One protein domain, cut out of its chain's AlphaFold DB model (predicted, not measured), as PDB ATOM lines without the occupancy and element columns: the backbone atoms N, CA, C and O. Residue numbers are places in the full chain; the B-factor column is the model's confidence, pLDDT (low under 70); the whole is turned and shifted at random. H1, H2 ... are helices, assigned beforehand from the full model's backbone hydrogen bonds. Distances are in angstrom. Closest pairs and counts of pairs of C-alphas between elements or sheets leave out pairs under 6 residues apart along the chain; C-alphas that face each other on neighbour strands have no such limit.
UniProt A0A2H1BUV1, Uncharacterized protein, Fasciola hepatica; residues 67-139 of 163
ATOM      1  N   GLY A  67     469.435 285.212 345.851       94.88
ATOM      2  CA  GLY A  67     468.447 284.593 346.730       94.88
ATOM      3  C   GLY A  67     468.708 284.878 348.205       94.88
ATOM      4  O   GLY A  67     467.784 285.244 348.931       94.88
ATOM      5  N   PHE A  68     469.967 284.778 348.638       95.56
ATOM      6  CA  PHE A  68     470.358 285.028 350.026       95.56
ATOM      7  C   PHE A  68     470.066 286.474 350.448       95.56
ATOM      8  O   PHE A  68     469.318 286.704 351.396       95.56
ATOM      9  N   THR A  69     470.569 287.457 349.698       95.06
ATOM     10  CA  THR A  69     470.396 288.885 350.017       95.06
ATOM     11  C   THR A  69     468.941 289.340 349.898       95.06
ATOM     12  O   THR A  69     468.476 290.166 350.693       95.06
ATOM     13  N   ARG A  70     468.179 288.767 348.958       96.38
ATOM     14  CA  ARG A  70     466.732 288.985 348.855       96.38
ATOM     15  C   ARG A  70     466.011 288.494 350.107       96.38
ATOM     16  O   ARG A  70     465.229 289.250 350.669       96.38
ATOM     17  N   ILE A  71     466.289 287.275 350.574       96.69
ATOM     18  CA  ILE A  71     465.674 286.748 351.802       96.69
ATOM     19  C   ILE A  71     466.096 287.557 353.032       96.69
ATOM     20  O   ILE A  71     465.228 287.877 353.840       96.69
ATOM     21  N   THR A  72     467.359 287.981 353.145       96.25
ATOM     22  CA  THR A  72     467.790 288.921 354.198       96.25
ATOM     23  C   THR A  72     466.926 290.183 354.185       96.25
ATOM     24  O   THR A  72     466.384 290.572 355.215       96.25
ATOM     25  N   THR A  73     466.692 290.775 353.012       95.69
ATOM     26  CA  THR A  73     465.805 291.944 352.874       95.69
ATOM     27  C   THR A  73     464.369 291.636 353.320       95.69
ATOM     28  O   THR A  73     463.759 292.444 354.018       95.69
ATOM     29  N   GLU A  74     463.826 290.466 352.965       95.75
ATOM     30  CA  GLU A  74     462.488 290.046 353.404       95.75
ATOM     31  C   GLU A  74     462.383 289.873 354.924       95.75
ATOM     32  O   GLU A  74     461.335 290.166 355.501       95.75
ATOM     33  N   VAL A  75     463.451 289.434 355.591       94.94
ATOM     34  CA  VAL A  75     463.485 289.332 357.057       94.94
ATOM     35  C   VAL A  75     463.326 290.718 357.690       94.94
ATOM     36  O   VAL A  75     462.467 290.886 358.557       94.94
ATOM     37  N   PHE A  76     464.058 291.727 357.208       94.06
ATOM     38  CA  PHE A  76     463.907 293.115 357.677       94.06
ATOM     39  C   PHE A  76     462.551 293.721 357.309       94.06
ATOM     40  O   PHE A  76     461.972 294.463 358.101       94.06
ATOM     41  N   ARG A  77     461.998 293.374 356.143       94.31
ATOM     42  CA  ARG A  77     460.645 293.794 355.757       94.31
ATOM     43  C   ARG A  77     459.591 293.270 356.725       94.31
ATOM     44  O   ARG A  77     458.738 294.037 357.159       94.31
ATOM     45  N   LYS A  78     459.644 291.972 357.042       93.06
ATOM     46  CA  LYS A  78     458.646 291.293 357.882       93.06
ATOM     47  C   LYS A  78     458.706 291.712 359.347       93.06
ATOM     48  O   LYS A  78     457.658 291.792 359.974       93.06
ATOM     49  N   ASN A  79     459.903 291.944 359.883       90.56
ATOM     50  CA  ASN A  79     460.095 292.246 361.308       90.56
ATOM     51  C   ASN A  79     460.234 293.752 361.598       90.56
ATOM     52  O   ASN A  79     460.090 294.170 362.740       90.56
ATOM     53  N   GLY A  80     460.499 294.569 360.576       85.25
ATOM     54  CA  GLY A  80     460.560 296.024 360.675       85.25
ATOM     55  C   GLY A  80     459.354 296.687 360.016       85.25
ATOM     56  O   GLY A  80     458.315 296.886 360.635       85.25
ATOM     57  N   SER A  81     459.522 297.098 358.757       88.38
ATOM     58  CA  SER A  81     458.467 297.662 357.901       88.38
ATOM     59  C   SER A  81     458.982 297.879 356.471       88.38
ATOM     60  O   SER A  81     460.187 297.831 356.212       88.38
ATOM     61  N   GLU A  82     458.093 298.234 355.540       91.62
ATOM     62  CA  GLU A  82     458.507 298.766 354.231       91.62
ATOM     63  C   GLU A  82     459.349 300.043 354.353       91.62
ATOM     64  O   GLU A  82     460.285 300.253 353.581       91.62
ATOM     65  N   GLY A  83     459.042 300.897 355.336       91.38
ATOM     66  CA  GLY A  83     459.833 302.096 355.623       91.38
ATOM     67  C   GLY A  83     461.268 301.749 356.011       91.38
ATOM     68  O   GLY A  83     462.203 302.372 355.519       91.38
ATOM     69  N   CYS A  84     461.454 300.691 356.803       89.12
ATOM     70  CA  CYS A  84     462.783 300.215 357.165       89.12
ATOM     71  C   CYS A  84     463.611 299.808 355.945       89.12
ATOM     72  O   CYS A  84     464.728 300.290 355.769       89.12
ATOM     73  N   VAL A  85     463.053 298.972 355.067       93.44
ATOM     74  CA  VAL A  85     463.767 298.523 353.862       93.44
ATOM     75  C   VAL A  85     464.099 299.699 352.946       93.44
ATOM     76  O   VAL A  85     465.196 299.749 352.386       93.44
ATOM     77  N   LYS A  86     463.186 300.671 352.808       93.56
ATOM     78  CA  LYS A  86     463.445 301.907 352.055       93.56
ATOM     79  C   LYS A  86     464.605 302.701 352.650       93.56
ATOM     80  O   LYS A  86     465.485 303.115 351.900       93.56
ATOM     81  N   ASN A  87     464.636 302.863 353.971       90.50
ATOM     82  CA  ASN A  87     465.700 303.598 354.646       90.50
ATOM     83  C   ASN A  87     467.049 302.886 354.505       90.50
ATOM     84  O   ASN A  87     468.017 303.515 354.092       90.50
ATOM     85  N   VAL A  88     467.109 301.573 354.756       91.88
ATOM     86  CA  VAL A  88     468.339 300.779 354.576       91.88
ATOM     87  C   VAL A  88     468.840 300.871 353.133       91.88
ATOM     88  O   VAL A  88     470.029 301.058 352.906       91.88
ATOM     89  N   ARG A  89     467.943 300.813 352.140       93.94
ATOM     90  CA  ARG A  89     468.326 300.980 350.732       93.94
ATOM     91  C   ARG A  89     468.918 302.363 350.449       93.94
ATOM     92  O   ARG A  89     469.904 302.446 349.726       93.94
ATOM     93  N   ALA A  90     468.344 303.420 351.020       93.69
ATOM     94  CA  ALA A  90     468.825 304.789 350.837       93.69
ATOM     95  C   ALA A  90     470.191 305.046 351.504       93.69
ATOM     96  O   ALA A  90     470.934 305.920 351.055       93.69
ATOM     97  N   VAL A  91     470.544 304.291 352.552       92.12
ATOM     98  CA  VAL A  91     471.834 304.426 353.252       92.12
ATOM     99  C   VAL A  91     473.016 304.170 352.315       92.12
ATOM    100  O   VAL A  91     474.018 304.871 352.421       92.12
ATOM    101  N   TRP A  92     472.909 303.233 351.370       94.25
ATOM    102  CA  TRP A  92     474.016 302.878 350.473       94.25
ATOM    103  C   TRP A  92     474.440 304.030 349.564       94.25
ATOM    104  O   TRP A  92     475.623 304.381 349.510       94.25
ATOM    105  N   ASP A  93     473.468 304.669 348.915       94.50
ATOM    106  CA  ASP A  93     473.718 305.844 348.081       94.50
ATOM    107  C   ASP A  93     474.218 307.004 348.947       94.50
ATOM    108  O   ASP A  93     475.161 307.702 348.577       94.50
ATOM    109  N   ARG A  94     473.669 307.161 350.160       94.25
ATOM    110  CA  ARG A  94     474.055 308.251 351.059       94.25
ATOM    111  C   ARG A  94     475.481 308.129 351.580       94.25
ATOM    112  O   ARG A  94     476.193 309.128 351.602       94.25
ATOM    113  N   ILE A  95     475.907 306.929 351.971       95.50
ATOM    114  CA  ILE A  95     477.294 306.641 352.357       95.50
ATOM    115  C   ILE A  95     478.223 306.933 351.174       95.50
ATOM    116  O   ILE A  95     479.236 307.617 351.333       95.50
ATOM    117  N   THR A  96     477.848 306.477 349.976       95.50
ATOM    118  CA  THR A  96     478.643 306.681 348.761       95.50
ATOM    119  C   THR A  96     478.786 308.164 348.423       95.50
ATOM    120  O   THR A  96     479.892 308.629 348.159       95.50
ATOM    121  N   ASP A  97     477.703 308.935 348.462       96.00
ATOM    122  CA  ASP A  97     477.739 310.360 348.137       96.00
ATOM    123  C   ASP A  97     478.455 311.191 349.198       96.00
ATOM    124  O   ASP A  97     479.244 312.071 348.850       96.00
ATOM    125  N   LEU A  98     478.261 310.876 350.485       96.00
ATOM    126  CA  LEU A  98     479.013 311.518 351.564       96.00
ATOM    127  C   LEU A  98     480.511 311.283 351.407       96.00
ATOM    128  O   LEU A  98     481.278 312.218 351.595       96.00
ATOM    129  N   SER A  99     480.935 310.083 351.004       96.06
ATOM    130  CA  SER A  99     482.359 309.764 350.841       96.06
ATOM    131  C   SER A  99     483.078 310.630 349.794       96.06
ATOM    132  O   SER A  99     484.287 310.826 349.895       96.06
ATOM    133  N   LYS A 100     482.339 311.189 348.823       96.06
ATOM    134  CA  LYS A 100     482.868 312.061 347.759       96.06
ATOM    135  C   LYS A 100     483.032 313.520 348.198       96.06
ATOM    136  O   LYS A 100     483.723 314.281 347.524       96.06
ATOM    137  N   ALA A 101     482.363 313.936 349.273       95.38
ATOM    138  CA  ALA A 101     482.420 315.311 349.751       95.38
ATOM    139  C   ALA A 101     483.764 315.613 350.444       95.38
ATOM    140  O   ALA A 101     484.374 314.711 351.031       95.38
ATOM    141  N   PRO A 102     484.221 316.882 350.459       94.88
ATOM    142  CA  PRO A 102     485.345 317.289 351.297       94.88
ATOM    143  C   PRO A 102     485.104 316.880 352.756       94.88
ATOM    144  O   PRO A 102     484.025 317.115 353.296       94.88
ATOM    145  N   SER A 103     486.089 316.232 353.381       94.88
ATOM    146  CA  SER A 103     485.993 315.687 354.750       94.88
ATOM    147  C   SER A 103     484.917 314.606 354.964       94.88
ATOM    148  O   SER A 103     484.681 314.193 356.099       94.88
ATOM    149  N   GLY A 104     484.304 314.087 353.897       96.25
ATOM    150  CA  GLY A 104     483.245 313.079 353.961       96.25
ATOM    151  C   GLY A 104     483.666 311.765 354.617       96.25
ATOM    152  O   GLY A 104     482.947 311.223 355.454       96.25
ATOM    153  N   MET A 105     484.876 311.287 354.316       96.25
ATOM    154  CA  MET A 105     485.438 310.084 354.943       96.25
ATOM    155  C   MET A 105     485.663 310.266 356.449       96.25
ATOM    156  O   MET A 105     485.378 309.360 357.231       96.25
ATOM    157  N   THR A 106     486.106 311.450 356.880       96.88
ATOM    158  CA  THR A 106     486.250 311.792 358.304       96.88
ATOM    159  C   THR A 106     484.892 311.846 358.997       96.88
ATOM    160  O   THR A 106     484.743 311.311 360.093       96.88
ATOM    161  N   LEU A 107     483.882 312.432 358.346       95.94
ATOM    162  CA  LEU A 107     482.515 312.443 358.861       95.94
ATOM    163  C   LEU A 107     481.982 311.017 359.049       95.94
ATOM    164  O   LEU A 107     481.499 310.697 360.131       95.94
ATOM    165  N   LEU A 108     482.120 310.150 358.039       95.75
ATOM    166  CA  LEU A 108     481.704 308.745 358.122       95.75
ATOM    167  C   LEU A 108     482.456 307.990 359.225       95.75
ATOM    168  O   LEU A 108     481.834 307.267 359.998       95.75
ATOM    169  N   THR A 109     483.768 308.205 359.345       96.25
ATOM    170  CA  THR A 109     484.595 307.620 360.416       96.25
ATOM    171  C   THR A 109     484.021 307.953 361.793       96.25
ATOM    172  O   THR A 109     483.820 307.060 362.614       96.25
ATOM    173  N   ASN A 110     483.696 309.227 362.023       95.62
ATOM    174  CA  ASN A 110     483.172 309.695 363.302       95.62
ATOM    175  C   ASN A 110     481.732 309.226 363.549       95.62
ATOM    176  O   ASN A 110     481.422 308.780 364.650       95.62
ATOM    177  N   MET A 111     480.862 309.291 362.534       93.19
ATOM    178  CA  MET A 111     479.464 308.853 362.635       93.19
ATOM    179  C   MET A 111     479.355 307.373 363.013       93.19
ATOM    180  O   MET A 111     478.592 307.022 363.909       93.19
ATOM    181  N   PHE A 112     480.146 306.514 362.366       92.75
ATOM    182  CA  PHE A 112     480.172 305.076 362.648       92.75
ATOM    183  C   PHE A 112     481.112 304.700 363.802       92.75
ATOM    184  O   PHE A 112     481.250 303.517 364.105       92.75
ATOM    185  N   LYS A 113     481.736 305.691 364.459       94.88
ATOM    186  CA  LYS A 113     482.632 305.512 365.614       94.88
ATOM    187  C   LYS A 113     483.738 304.485 365.322       94.88
ATOM    188  O   LYS A 113     484.042 303.630 366.151       94.88
ATOM    189  N   LEU A 114     484.312 304.552 364.119       95.12
ATOM    190  CA  LEU A 114     485.362 303.631 363.688       95.12
ATOM    191  C   LEU A 114     486.648 303.880 364.485       95.12
ATOM    192  O   LEU A 114     486.988 305.022 364.788       95.12
ATOM    193  N   CYS A 115     487.379 302.809 364.797       95.69
ATOM    194  CA  CYS A 115     488.636 302.900 365.545       95.69
ATOM    195  C   CYS A 115     489.762 303.557 364.734       95.69
ATOM    196  O   CYS A 115     490.622 304.221 365.302       95.69
ATOM    197  N   GLU A 116     489.742 303.366 363.415       95.56
ATOM    198  CA  GLU A 116     490.740 303.872 362.478       95.56
ATOM    199  C   GLU A 116     490.065 304.721 361.392       95.56
ATOM    200  O   GLU A 116     488.908 304.454 361.042       95.56
ATOM    201  N   PRO A 117     490.767 305.712 360.813       96.06
ATOM    202  CA  PRO A 117     490.233 306.512 359.718       96.06
ATOM    203  C   PRO A 117     489.790 305.657 358.525       96.06
ATOM    204  O   PRO A 117     490.560 304.839 358.014       96.06
ATOM    205  N   LEU A 118     488.567 305.891 358.037       95.62
ATOM    206  CA  LEU A 118     488.033 305.216 356.856       95.62
ATOM    207  C   LEU A 118     488.852 305.602 355.618       95.62
ATOM    208  O   LEU A 118     488.955 306.783 355.279       95.62
ATOM    209  N   ARG A 119     489.415 304.602 354.931       92.69
ATOM    210  CA  ARG A 119     490.225 304.799 353.713       92.69
ATOM    211  C   ARG A 119     489.431 304.546 352.443       92.69
ATOM    212  O   ARG A 119     489.556 305.297 351.483       92.69
ATOM    213  N   GLU A 120     488.581 303.524 352.465       94.88
ATOM    214  CA  GLU A 120     487.747 303.134 351.334       94.88
ATOM    215  C   GLU A 120     486.305 302.919 351.788       94.88
ATOM    216  O   GLU A 120     486.028 302.143 352.701       94.88
ATOM    217  N   VAL A 121     485.358 303.584 351.124       95.00
ATOM    218  CA  VAL A 121     483.933 303.513 351.484       95.00
ATOM    219  C   VAL A 121     483.338 302.111 351.291       95.00
ATOM    220  O   VAL A 121     482.382 301.730 351.972       95.00
ATOM    221  N   GLY A 122     483.940 301.313 350.399       95.50
ATOM    222  CA  GLY A 122     483.569 299.918 350.172       95.50
ATOM    223  C   GLY A 122     483.695 299.070 351.438       95.50
ATOM    224  O   GLY A 122     482.782 298.313 351.742       95.50
ATOM    225  N   GLN A 123     484.740 299.289 352.244       94.38
ATOM    226  CA  GLN A 123     484.971 298.543 353.487       94.38
ATOM    227  C   GLN A 123     483.818 298.714 354.481       94.38
ATOM    228  O   GLN A 123     483.322 297.738 355.039       94.38
ATOM    229  N   LEU A 124     483.354 299.955 354.665       95.38
ATOM    230  CA  LEU A 124     482.200 300.249 355.514       95.38
ATOM    231  C   LEU A 124     480.922 299.624 354.944       95.38
ATOM    232  O   LEU A 124     480.127 299.043 355.676       95.38
ATOM    233  N   THR A 125     480.730 299.735 353.631       95.19
ATOM    234  CA  THR A 125     479.536 299.216 352.959       95.19
ATOM    235  C   THR A 125     479.440 297.695 353.075       95.19
ATOM    236  O   THR A 125     478.368 297.170 353.372       95.19
ATOM    237  N   ASP A 126     480.545 296.985 352.870       95.56
ATOM    238  CA  ASP A 126     480.581 295.526 352.946       95.56
ATOM    239  C   ASP A 126     480.440 295.039 354.391       95.56
ATOM    240  O   ASP A 126     479.616 294.163 354.648       95.56
ATOM    241  N   TYR A 127     481.090 295.706 355.353       94.75
ATOM    242  CA  TYR A 127     480.880 295.438 356.780       94.75
ATOM    243  C   TYR A 127     479.403 295.552 357.185       94.75
ATOM    244  O   TYR A 127     478.866 294.676 357.863       94.75
ATOM    245  N   LEU A 128     478.717 296.614 356.748       94.31
ATOM    246  CA  LEU A 128     477.303 296.804 357.066       94.31
ATOM    247  C   LEU A 128     476.431 295.713 356.430       94.31
ATOM    248  O   LEU A 128     475.547 295.185 357.101       94.31
ATOM    249  N   LYS A 129     476.672 295.333 355.167       94.88
ATOM    250  CA  LYS A 129     475.940 294.231 354.508       94.88
ATOM    251  C   LYS A 129     476.121 292.899 355.239       94.88
ATOM    252  O   LYS A 129     475.141 292.161 355.409       94.88
ATOM    253  N   ASP A 130     477.339 292.606 355.683       95.12
ATOM    254  CA  ASP A 130     477.639 291.411 356.469       95.12
ATOM    255  C   ASP A 130     476.927 291.458 357.821       95.12
ATOM    256  O   ASP A 130     476.314 290.471 358.228       95.12
ATOM    257  N   PHE A 131     476.901 292.620 358.477       93.44
ATOM    258  CA  PHE A 131     476.165 292.818 359.723       93.44
ATOM    259  C   PHE A 131     474.653 292.596 359.555       93.44
ATOM    260  O   PHE A 131     474.054 291.854 360.332       93.44
ATOM    261  N   PHE A 132     474.024 293.157 358.515       93.69
ATOM    262  CA  PHE A 132     472.606 292.902 358.223       93.69
ATOM    263  C   PHE A 132     472.333 291.408 357.996       93.69
ATOM    264  O   PHE A 132     471.340 290.870 358.492       93.69
ATOM    265  N   SER A 133     473.224 290.725 357.276       95.25
ATOM    266  CA  SER A 133     473.118 289.285 357.031       95.25
ATOM    267  C   SER A 133     473.257 288.479 358.324       95.25
ATOM    268  O   SER A 133     472.446 287.591 358.583       95.25
ATOM    269  N   LEU A 134     474.222 288.836 359.173       94.94
ATOM    270  CA  LEU A 134     474.442 288.232 360.481       94.94
ATOM    271  C   LEU A 134     473.200 288.357 361.366       94.94
ATOM    272  O   LEU A 134     472.712 287.348 361.870       94.94
ATOM    273  N   VAL A 135     472.670 289.574 361.521       93.56
ATOM    274  CA  VAL A 135     471.494 289.854 362.360       93.56
ATOM    275  C   VAL A 135     470.271 289.073 361.870       93.56
ATOM    276  O   VAL A 135     469.540 288.507 362.681       93.56
ATOM    277  N   ALA A 136     470.081 288.961 360.551       94.81
ATOM    278  CA  ALA A 136     469.017 288.134 359.988       94.81
ATOM    279  C   ALA A 136     469.193 286.637 360.308       94.81
ATOM    280  O   ALA A 136     468.209 285.960 360.610       94.81
ATOM    281  N   MET A 137     470.425 286.117 360.276       95.75
ATOM    282  CA  MET A 137     470.723 284.715 360.600       95.75
ATOM    283  C   MET A 137     470.498 284.381 362.078       95.75
ATOM    284  O   MET A 137     470.115 283.257 362.397       95.75
ATOM    285  N   VAL A 138     470.736 285.337 362.978       95.44
ATOM    286  CA  VAL A 138     470.613 285.155 364.436       95.44
ATOM    287  C   VAL A 138     469.315 285.732 365.001       95.44
ATOM    288  O   VAL A 138     469.251 286.033 366.192       95.44
ATOM    289  N   ASN A 139     468.272 285.875 364.176       94.75
ATOM    290  CA  ASN A 139     466.984 286.447 364.574       94.75
ATOM    291  C   ASN A 139     466.146 285.508 365.473       94.75
ATOM    292  O   ASN A 139     465.045 285.089 365.110       94.75
TER     293      ASN A 139
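Overview. This is residues 67 to 139 of the 163 residues of an uncharacterized protein of Fasciola hepatica (UniProt A0A2H1BUV1). Two long helices, H2 and H4, run opposite ways as an open frame, touching near one end; H1 crosses the other end, and H3 packs on H2 at the far end. The printed part has 73 residues, 57 of them in four named helices, H1 to H4 in order along the chain, with no named strand; its class is all helix, and it is only just compact, close to loose, with a radius of gyration of the C-alphas of 13.5 A and spans of 37 by 22 by 20 A.

Arrangement. Start at H1, residues 67 to 79; it touches H2, residues 82 to 100, at Arg 77 and Val 85, their closest C-alphas, 6.0 A apart, a steep tilt of 61 degrees. H3, residues 104 to 111, touches H2, closest C-alphas Leu 98 and Gly 104, 5.1 A. H4, residues 121 to 137, touches H2 at a shallow tilt of 20 degrees, closest C-alphas Ser 99 and Val 121, 6.5 A, and H1 at Thr 72 and Ala 136, 6.0 A. Every O i to N i+4 pair is within hydrogen-bond range in H1, H3 and H4, and 12 of 15 in H2.

Along the chain. Find C-alpha 67, where H1 begins, at (468.447, 284.593, 346.730); H2, 28.5 A from first to last C-alpha, has a kink of 26 degrees near residue 93, and H4, 24.7 A from first to last C-alpha, ends with C-alpha 137 at (470.723, 284.715, 360.600).

Size, cuts and confidence. The printed part has no cut, and no printed residue is under 70.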